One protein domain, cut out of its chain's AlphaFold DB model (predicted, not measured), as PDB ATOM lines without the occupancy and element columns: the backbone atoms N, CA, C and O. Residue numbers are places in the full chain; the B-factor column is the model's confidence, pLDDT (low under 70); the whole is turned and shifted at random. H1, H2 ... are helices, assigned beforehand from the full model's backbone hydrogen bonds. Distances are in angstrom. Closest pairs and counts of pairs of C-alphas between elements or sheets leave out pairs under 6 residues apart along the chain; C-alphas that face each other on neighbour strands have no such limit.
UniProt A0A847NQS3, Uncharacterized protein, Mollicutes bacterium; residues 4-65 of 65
ATOM      1  N   LYS A   4     -12.676  30.676 -23.469       83.38
ATOM      2  CA  LYS A   4     -11.843  31.360 -24.476       83.38
ATOM      3  C   LYS A   4     -12.195  30.961 -25.915       83.38
ATOM      4  O   LYS A   4     -12.266  31.816 -26.793       83.38
ATOM      5  N   THR A   5     -12.441  29.673 -26.156       85.69
ATOM      6  CA  THR A   5     -12.826  29.150 -27.476       85.69
ATOM      7  C   THR A   5     -14.230  29.618 -27.855       85.69
ATOM      8  O   THR A   5     -14.451  30.032 -28.987       85.69
ATOM      9  N   PHE A   6     -15.161  29.620 -26.895       89.25
ATOM     10  CA  PHE A   6     -16.522  30.122 -27.095       89.25
ATOM     11  C   PHE A   6     -16.539  31.612 -27.463       89.25
ATOM     12  O   PHE A   6     -17.182  31.984 -28.442       89.25
ATOM     13  N   LEU A   7     -15.774  32.445 -26.748       89.69
ATOM     14  CA  LEU A   7     -15.664  33.875 -27.045       89.69
ATOM     15  C   LEU A   7     -15.103  34.123 -28.454       89.69
ATOM     16  O   LEU A   7     -15.620  34.963 -29.185       89.69
ATOM     17  N   SER A   8     -14.074  33.374 -28.857       90.56
ATOM     18  CA  SER A   8     -13.457  33.527 -30.179       90.56
ATOM     19  C   SER A   8     -14.418  33.158 -31.318       90.56
ATOM     20  O   SER A   8     -14.505  33.890 -32.304       90.56
ATOM     21  N   ILE A   9     -15.207  32.089 -31.147       91.81
ATOM     22  CA  ILE A   9     -16.267  31.706 -32.095       91.81
ATOM     23  C   ILE A   9     -17.326  32.807 -32.192       91.81
ATOM     24  O   ILE A   9     -17.733  33.164 -33.293       91.81
ATOM     25  N   LEU A  10     -17.738  33.384 -31.061       92.50
ATOM     26  CA  LEU A  10     -18.710  34.479 -31.018       92.50
ATOM     27  C   LEU A  10     -18.225  35.711 -31.788       92.50
ATOM     28  O   LEU A  10     -18.979  36.275 -32.575       92.50
ATOM     29  N   ILE A  11     -16.957  36.093 -31.609       94.06
ATOM     30  CA  ILE A  11     -16.352  37.217 -32.334       94.06
ATOM     31  C   ILE A  11     -16.331  36.937 -33.839       94.06
ATOM     32  O   ILE A  11     -16.746  37.795 -34.617       94.06
ATOM     33  N   MET A  12     -15.908  35.739 -34.261       92.81
ATOM     34  CA  MET A  12     -15.960  35.362 -35.678       92.81
ATOM     35  C   MET A  12     -17.389  35.425 -36.226       92.81
ATOM     36  O   MET A  12     -17.601  35.940 -37.321       92.81
ATOM     37  N   LEU A  13     -18.372  34.955 -35.457       94.44
ATOM     38  CA  LEU A  13     -19.776  34.978 -35.856       94.44
ATOM     39  C   LEU A  13     -20.278  36.413 -36.069       94.44
ATOM     40  O   LEU A  13     -20.931  36.690 -37.074       94.44
ATOM     41  N   PHE A  14     -19.927  37.335 -35.167       92.88
ATOM     42  CA  PHE A  14     -20.256  38.752 -35.320       92.88
ATOM     43  C   PHE A  14     -19.624  39.352 -36.575       92.88
ATOM     44  O   PHE A  14     -20.321  40.027 -37.327       92.88
ATOM     45  N   PHE A  15     -18.353  39.055 -36.851       93.94
ATOM     46  CA  PHE A  15     -17.688  39.525 -38.070       93.94
ATOM     47  C   PHE A  15     -18.396  39.048 -39.341       93.94
ATOM     48  O   PHE A  15     -18.632  39.842 -40.254       93.94
ATOM     49  N   VAL A  16     -18.777  37.771 -39.388       94.12
ATOM     50  CA  VAL A  16     -19.506  37.201 -40.528       94.12
ATOM     51  C   VAL A  16     -20.878  37.864 -40.683       94.12
ATOM     52  O   VAL A  16     -21.237  38.284 -41.782       94.12
ATOM     53  N   LEU A  17     -21.627  38.039 -39.591       91.12
ATOM     54  CA  LEU A  17     -22.939  38.696 -39.617       91.12
ATOM     55  C   LEU A  17     -22.855  40.166 -40.048       91.12
ATOM     56  O   LEU A  17     -23.711  40.635 -40.804       91.12
ATOM     57  N   SER A  18     -21.821  40.889 -39.616       89.56
ATOM     58  CA  SER A  18     -21.575  42.270 -40.037       89.56
ATOM     59  C   SER A  18     -21.238  42.358 -41.525       89.56
ATOM     60  O   SER A  18     -21.804  43.206 -42.212       89.56
ATOM     61  N   MET A  19     -20.393  41.460 -42.044       91.06
ATOM     62  CA  MET A  19     -20.078  41.375 -43.478       91.06
ATOM     63  C   MET A  19     -21.329  41.097 -44.322       91.06
ATOM     64  O   MET A  19     -21.567  41.784 -45.313       91.06
ATOM     65  N   ILE A  20     -22.160  40.134 -43.909       91.19
ATOM     66  CA  ILE A  20     -23.412  39.796 -44.606       91.19
ATOM     67  C   ILE A  20     -24.378  40.983 -44.586       91.19
ATOM     68  O   ILE A  20     -24.963  41.323 -45.612       91.19
ATOM     69  N   THR A  21     -24.525  41.638 -43.431       89.25
ATOM     70  CA  THR A  21     -25.384  42.823 -43.303       89.25
ATOM     71  C   THR A  21     -24.896  43.952 -44.203       89.25
ATOM     72  O   THR A  21     -25.702  44.565 -44.894       89.25
ATOM     73  N   TYR A  22     -23.586  44.204 -44.238       89.75
ATOM     74  CA  TYR A  22     -22.989  45.209 -45.113       89.75
ATOM     75  C   TYR A  22     -23.239  44.896 -46.593       89.75
ATOM     76  O   TYR A  22     -23.636  45.784 -47.346       89.75
ATOM     77  N   TYR A  23     -23.074  43.632 -46.994       90.06
ATOM     78  CA  TYR A  23     -23.348  43.191 -48.358       90.06
ATOM     79  C   TYR A  23     -24.814  43.422 -48.737       90.06
ATOM     80  O   TYR A  23     -25.088  44.102 -49.719       90.06
ATOM     81  N   LYS A  24     -25.759  42.962 -47.909       86.62
ATOM     82  CA  LYS A  24     -27.197  43.168 -48.140       86.62
ATOM     83  C   LYS A  24     -27.599  44.645 -48.172       86.62
ATOM     84  O   LYS A  24     -28.480  45.031 -48.929       86.62
ATOM     85  N   MET A  25     -26.955  45.485 -47.363       85.50
ATOM     86  CA  MET A  25     -27.198  46.932 -47.356       85.50
ATOM     87  C   MET A  25     -26.740  47.621 -48.644       85.50
ATOM     88  O   MET A  25     -27.265  48.681 -48.970       85.50
ATOM     89  N   LYS A  26     -25.799  47.034 -49.391       83.75
ATOM     90  CA  LYS A  26     -25.391  47.542 -50.705       83.75
ATOM     91  C   LYS A  26     -26.499  47.390 -51.751       83.75
ATOM     92  O   LYS A  26     -26.607  48.232 -52.635       83.75
ATOM     93  N   ASP A  27     -27.327  46.359 -51.608       76.81
ATOM     94  CA  ASP A  27     -28.492  46.110 -52.462       76.81
ATOM     95  C   ASP A  27     -29.737  46.880 -51.989       76.81
ATOM     96  O   ASP A  27     -30.816  46.750 -52.570       76.81
ATOM     97  N   PHE A  28     -29.615  47.696 -50.932       81.94
ATOM     98  CA  PHE A  28     -30.710  48.545 -50.488       81.94
ATOM     99  C   PHE A  28     -31.003  49.603 -51.561       81.94
ATOM    100  O   PHE A  28     -30.116  50.388 -51.904       81.94
ATOM    101  N   PRO A  29     -32.236  49.670 -52.083       76.19
ATOM    102  CA  PRO A  29     -32.560  50.607 -53.142       76.19
ATOM    103  C   PRO A  29     -32.662  52.035 -52.590       76.19
ATOM    104  O   PRO A  29     -33.713  52.469 -52.141       76.19
ATOM    105  N   THR A  30     -31.560  52.782 -52.600       73.19
ATOM    106  CA  THR A  30     -31.498  54.159 -52.071       73.19
ATOM    107  C   THR A  30     -32.315  55.153 -52.899       73.19
ATOM    108  O   THR A  30     -32.845  56.117 -52.354       73.19
ATOM    109  N   ASP A  31     -32.453  54.898 -54.201       69.88
ATOM    110  CA  ASP A  31     -33.027  55.845 -55.166       69.88
ATOM    111  C   ASP A  31     -34.402  55.418 -55.702       69.88
ATOM    112  O   ASP A  31     -34.934  56.054 -56.612       69.88
ATOM    113  N   SER A  32     -34.995  54.352 -55.153       75.94
ATOM    114  CA  SER A  32     -36.332  53.893 -55.538       75.94
ATOM    115  C   SER A  32     -37.294  53.852 -54.353       75.94
ATOM    116  O   SER A  32     -36.913  54.036 -53.196       75.94
ATOM    117  N   ASP A  33     -38.568  53.605 -54.645       79.44
ATOM    118  CA  ASP A  33     -39.574  53.434 -53.607       79.44
ATOM    119  C   ASP A  33     -39.517  52.018 -53.010       79.44
ATOM    120  O   ASP A  33     -39.410  51.007 -53.710       79.44
ATOM    121  N   CYS A  34     -39.610  51.946 -51.688       80.06
ATOM    122  CA  CYS A  34     -39.690  50.728 -50.898       80.06
ATOM    123  C   CYS A  34     -41.163  50.352 -50.749       80.06
ATOM    124  O   CYS A  34     -41.861  50.822 -49.849       80.06
ATOM    125  N   CYS A  35     -41.638  49.479 -51.635       74.81
ATOM    126  CA  CYS A  35     -43.027  49.010 -51.648       74.81
ATOM    127  C   CYS A  35     -43.346  47.918 -50.617       74.81
ATOM    128  O   CYS A  35     -44.485  47.471 -50.529       74.81
ATOM    129  N   LYS A  36     -42.360  47.470 -49.831       72.88
ATOM    130  CA  LYS A  36     -42.549  46.461 -48.782       72.88
ATOM    131  C   LYS A  36     -42.424  47.111 -47.408       72.88
ATOM    132  O   LYS A  36     -41.333  47.261 -46.867       72.88
ATOM    133  N   ASN A  37     -43.544  47.516 -46.818       71.62
ATOM    134  CA  ASN A  37     -43.505  48.172 -45.515       71.62
ATOM    135  C   ASN A  37     -43.113  47.173 -44.403       71.62
ATOM    136  O   ASN A  37     -43.752  46.139 -44.220       71.62
ATOM    137  N   ILE A  38     -42.085  47.509 -43.612       73.44
ATOM    138  CA  ILE A  38     -41.560  46.683 -42.506       73.44
ATOM    139  C   ILE A  38     -42.637  46.346 -41.459       73.44
ATOM    140  O   ILE A  38     -42.594  45.257 -40.870       73.44
ATOM    141  N   LYS A  39     -43.572  47.275 -41.212       73.94
ATOM    142  CA  LYS A  39     -44.660  47.138 -40.227       73.94
ATOM    143  C   LYS A  39     -45.880  46.415 -40.794       73.94
ATOM    144  O   LYS A  39     -46.584  45.755 -40.040       73.94
ATOM    145  N   ASN A  40     -46.128  46.536 -42.097       73.62
ATOM    146  CA  ASN A  40     -47.240  45.870 -42.769       73.62
ATOM    147  C   ASN A  40     -46.823  45.417 -44.181       73.62
ATOM    148  O   ASN A  40     -46.985  46.181 -45.133       73.62
ATOM    149  N   PRO A  41     -46.298  44.190 -44.337       68.94
ATOM    150  CA  PRO A  41     -45.784  43.704 -45.620       68.94
ATOM    151  C   PRO A  41     -46.868  43.538 -46.697       68.94
ATOM    152  O   PRO A  41     -46.529  43.461 -47.872       68.94
ATOM    153  N   SER A  42     -48.149  43.518 -46.312       67.44
ATOM    154  CA  SER A  42     -49.298  43.479 -47.231       67.44
ATOM    155  C   SER A  42     -49.787  44.872 -47.644       67.44
ATOM    156  O   SER A  42     -50.773  44.992 -48.369       67.44
ATOM    157  N   SER A  43     -49.144  45.935 -47.154       71.38
ATOM    158  CA  SER A  43     -49.460  47.308 -47.540       71.38
ATOM    159  C   SER A  43     -49.016  47.574 -48.977       71.38
ATOM    160  O   SER A  43     -47.874  47.308 -49.332       71.38
ATOM    161  N   THR A  44     -49.893  48.173 -49.778       65.75
ATOM    162  CA  THR A  44     -49.594  48.674 -51.132       65.75
ATOM    163  C   THR A  44     -48.943  50.061 -51.129       65.75
ATOM    164  O   THR A  44     -48.689  50.631 -52.187       65.75
ATOM    165  N   VAL A  45     -48.675  50.625 -49.947       72.38
ATOM    166  CA  VAL A  45     -48.031  51.934 -49.803       72.38
ATOM    167  C   VAL A  45     -46.525  51.788 -49.991       72.38
ATOM    168  O   VAL A  45     -45.840  51.240 -49.125       72.38
ATOM    169  N   CYS A  46     -46.021  52.326 -51.098       76.44
ATOM    170  CA  CYS A  46     -44.594  52.502 -51.312       76.44
ATOM    171  C   CYS A  46     -44.121  53.790 -50.632       76.44
ATOM    172  O   CYS A  46     -44.665  54.866 -50.874       76.44
ATOM    173  N   LEU A  47     -43.135  53.664 -49.746       76.50
ATOM    174  CA  LEU A  47     -42.474  54.797 -49.095       76.50
ATOM    175  C   LEU A  47     -41.130  55.041 -49.769       76.50
ATOM    176  O   LEU A  47     -40.527  54.097 -50.278       76.50
ATOM    177  N   LYS A  48     -40.609  56.268 -49.723       80.81
ATOM    178  CA  LYS A  48     -39.241  56.503 -50.189       80.81
ATOM    179  C   LYS A  48     -38.289  55.704 -49.310       80.81
ATOM    180  O   LYS A  48     -38.289  55.860 -48.090       80.81
ATOM    181  N   CYS A  49     -37.443  54.873 -49.913       79.38
ATOM    182  CA  CYS A  49     -36.481  54.071 -49.159       79.38
ATOM    183  C   CYS A  49     -35.518  54.920 -48.304       79.38
ATOM    184  O   CYS A  49     -34.965  54.445 -47.310       79.38
ATOM    185  N   ASN A  50     -35.341  56.192 -48.665       81.69
ATOM    186  CA  ASN A  50     -34.545  57.157 -47.910       81.69
ATOM    187  C   ASN A  50     -35.172  57.624 -46.598       81.69
ATOM    188  O   ASN A  50     -34.426  58.090 -45.740       81.69
ATOM    189  N   ASP A  51     -36.479  57.443 -46.409       83.44
ATOM    190  CA  ASP A  51     -37.159  57.824 -45.169       83.44
ATOM    191  C   ASP A  51     -36.895  56.816 -44.037       83.44
ATOM    192  O   ASP A  51     -37.082  57.134 -42.863       83.44
ATOM    193  N   TYR A  52     -36.425  55.605 -44.365       81.94
ATOM    194  CA  TYR A  52     -36.029  54.618 -43.365       81.94
ATOM    195  C   TYR A  52     -34.743  55.033 -42.657       81.94
ATOM    196  O   TYR A  52     -33.744  55.390 -43.287       81.94
ATOM    197  N   ASN A  53     -34.723  54.904 -41.333       86.56
ATOM    198  CA  ASN A  53     -33.483  55.060 -40.579       86.56
ATOM    199  C   ASN A  53     -32.545  53.854 -40.796       86.56
ATOM    200  O   ASN A  53     -32.948  52.809 -41.300       86.56
ATOM    201  N   PHE A  54     -31.277  53.963 -40.391       84.88
ATOM    202  CA  PHE A  54     -30.281  52.904 -40.612       84.88
ATOM    203  C   PHE A  54     -30.709  51.519 -40.087       84.88
ATOM    204  O   PHE A  54     -30.496  50.513 -40.762       84.88
ATOM    205  N   ILE A  55     -31.356  51.458 -38.919       85.94
ATOM    206  CA  ILE A  55     -31.840  50.199 -38.334       85.94
ATOM    207  C   ILE A  55     -32.990  49.621 -39.160       85.94
ATOM    208  O   ILE A  55     -33.018  48.423 -39.432       85.94
ATOM    209  N   GLU A  56     -33.922  50.458 -39.601       85.56
ATOM    210  CA  GLU A  56     -35.026  50.050 -40.462       85.56
ATOM    211  C   GLU A  56     -34.526  49.568 -41.822       85.56
ATOM    212  O   GLU A  56     -35.011  48.550 -42.308       85.56
ATOM    213  N   LYS A  57     -33.504  50.214 -42.395       86.12
ATOM    214  CA  LYS A  57     -32.842  49.744 -43.618       86.12
ATOM    215  C   LYS A  57     -32.233  48.352 -43.424       86.12
ATOM    216  O   LYS A  57     -32.482  47.472 -44.243       86.12
ATOM    217  N   ILE A  58     -31.534  48.114 -42.306       87.06
ATOM    218  CA  ILE A  58     -31.016  46.779 -41.954       87.06
ATOM    219  C   ILE A  58     -32.164  45.766 -41.874       87.06
ATOM    220  O   ILE A  58     -32.112  44.713 -42.505       87.06
ATOM    221  N   VAL A  59     -33.227  46.070 -41.128       86.75
ATOM    222  CA  VAL A  59     -34.370  45.156 -40.993       86.75
ATOM    223  C   VAL A  59     -35.033  44.893 -42.346       86.75
ATOM    224  O   VAL A  59     -35.415  43.757 -42.622       86.75
ATOM    225  N   TYR A  60     -35.147  45.912 -43.197       85.00
ATOM    226  CA  TYR A  60     -35.708  45.794 -44.537       85.00
ATOM    227  C   TYR A  60     -34.899  44.818 -45.390       85.00
ATOM    228  O   TYR A  60     -35.471  43.865 -45.916       85.00
ATOM    229  N   VAL A  61     -33.575  44.987 -45.479       86.31
ATOM    230  CA  VAL A  61     -32.740  44.084 -46.287       86.31
ATOM    231  C   VAL A  61     -32.704  42.670 -45.711       86.31
ATOM    232  O   VAL A  61     -32.683  41.693 -46.450       86.31
ATOM    233  N   TRP A  62     -32.781  42.505 -44.393       86.50
ATOM    234  CA  TRP A  62     -32.846  41.166 -43.805       86.50
ATOM    235  C   TRP A  62     -34.195  40.472 -44.029       86.50
ATOM    236  O   TRP A  62     -34.219  39.249 -44.164       86.50
ATOM    237  N   LYS A  63     -35.303  41.223 -44.089       83.69
ATOM    238  CA  LYS A  63     -36.650  40.677 -44.325       83.69
ATOM    239  C   LYS A  63     -36.988  40.473 -45.800       83.69
ATOM    240  O   LYS A  63     -37.785  39.589 -46.104       83.69
ATOM    241  N   PHE A  64     -36.470  41.321 -46.686       77.94
ATOM    242  CA  PHE A  64     -36.971  41.441 -48.057       77.94
ATOM    243  C   PHE A  64     -35.909  41.351 -49.162       77.94
ATOM    244  O   PHE A  64     -36.321  41.285 -50.324       77.94
ATOM    245  N   SER A  65     -34.609  41.352 -48.824       67.31
ATOM    246  CA  SER A  65     -33.498  41.092 -49.759       67.31
ATOM    247  C   SER A  65     -33.040  39.645 -49.734       67.31
ATOM    248  O   SER A  65     -32.999  39.035 -48.637       67.31
TER     249      SER A  65
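This is residues 4 to 65 of the 65 residues of an uncharacterized protein of Mollicutes bacterium (UniProt A0A847NQS3). A long helical arm, H1, leads into a small head, where the short helix H2 stands across H1's last turns and the looping link, residues 27 to 53, makes much of the rest. Residues 4 to 19 of H1 stick out. The printed part has 62 residues with two named helices, H1 then H2, and no named strand; it is all helix and loose, with a radius of gyration of the C-alphas of 14.7 A and spans of 49 by 21 by 16 A.

Find C-alpha 4 at (-11.843, 31.360, -24.476); from there H1, residues 4 to 26, runs 33.7 A. H2, residues 54 to 64, ends at C-alpha 64, (-36.971, 41.441, -48.057).

H1 touches H2 with residues 21 to 25 alone; look at the closest C-alphas, Lys 24 and Val 61, 5.9 A apart. Their lines are about perpendicular, at 85 degrees. In H1 and H2 every O i to N i+4 pair is within hydrogen-bond range.

The printed part has no cut. In the long link, residues 33 to 34 pair antiparallel with 47 to 48. Confidence is under 70 at residues 31, 41 to 42, 44 and 65.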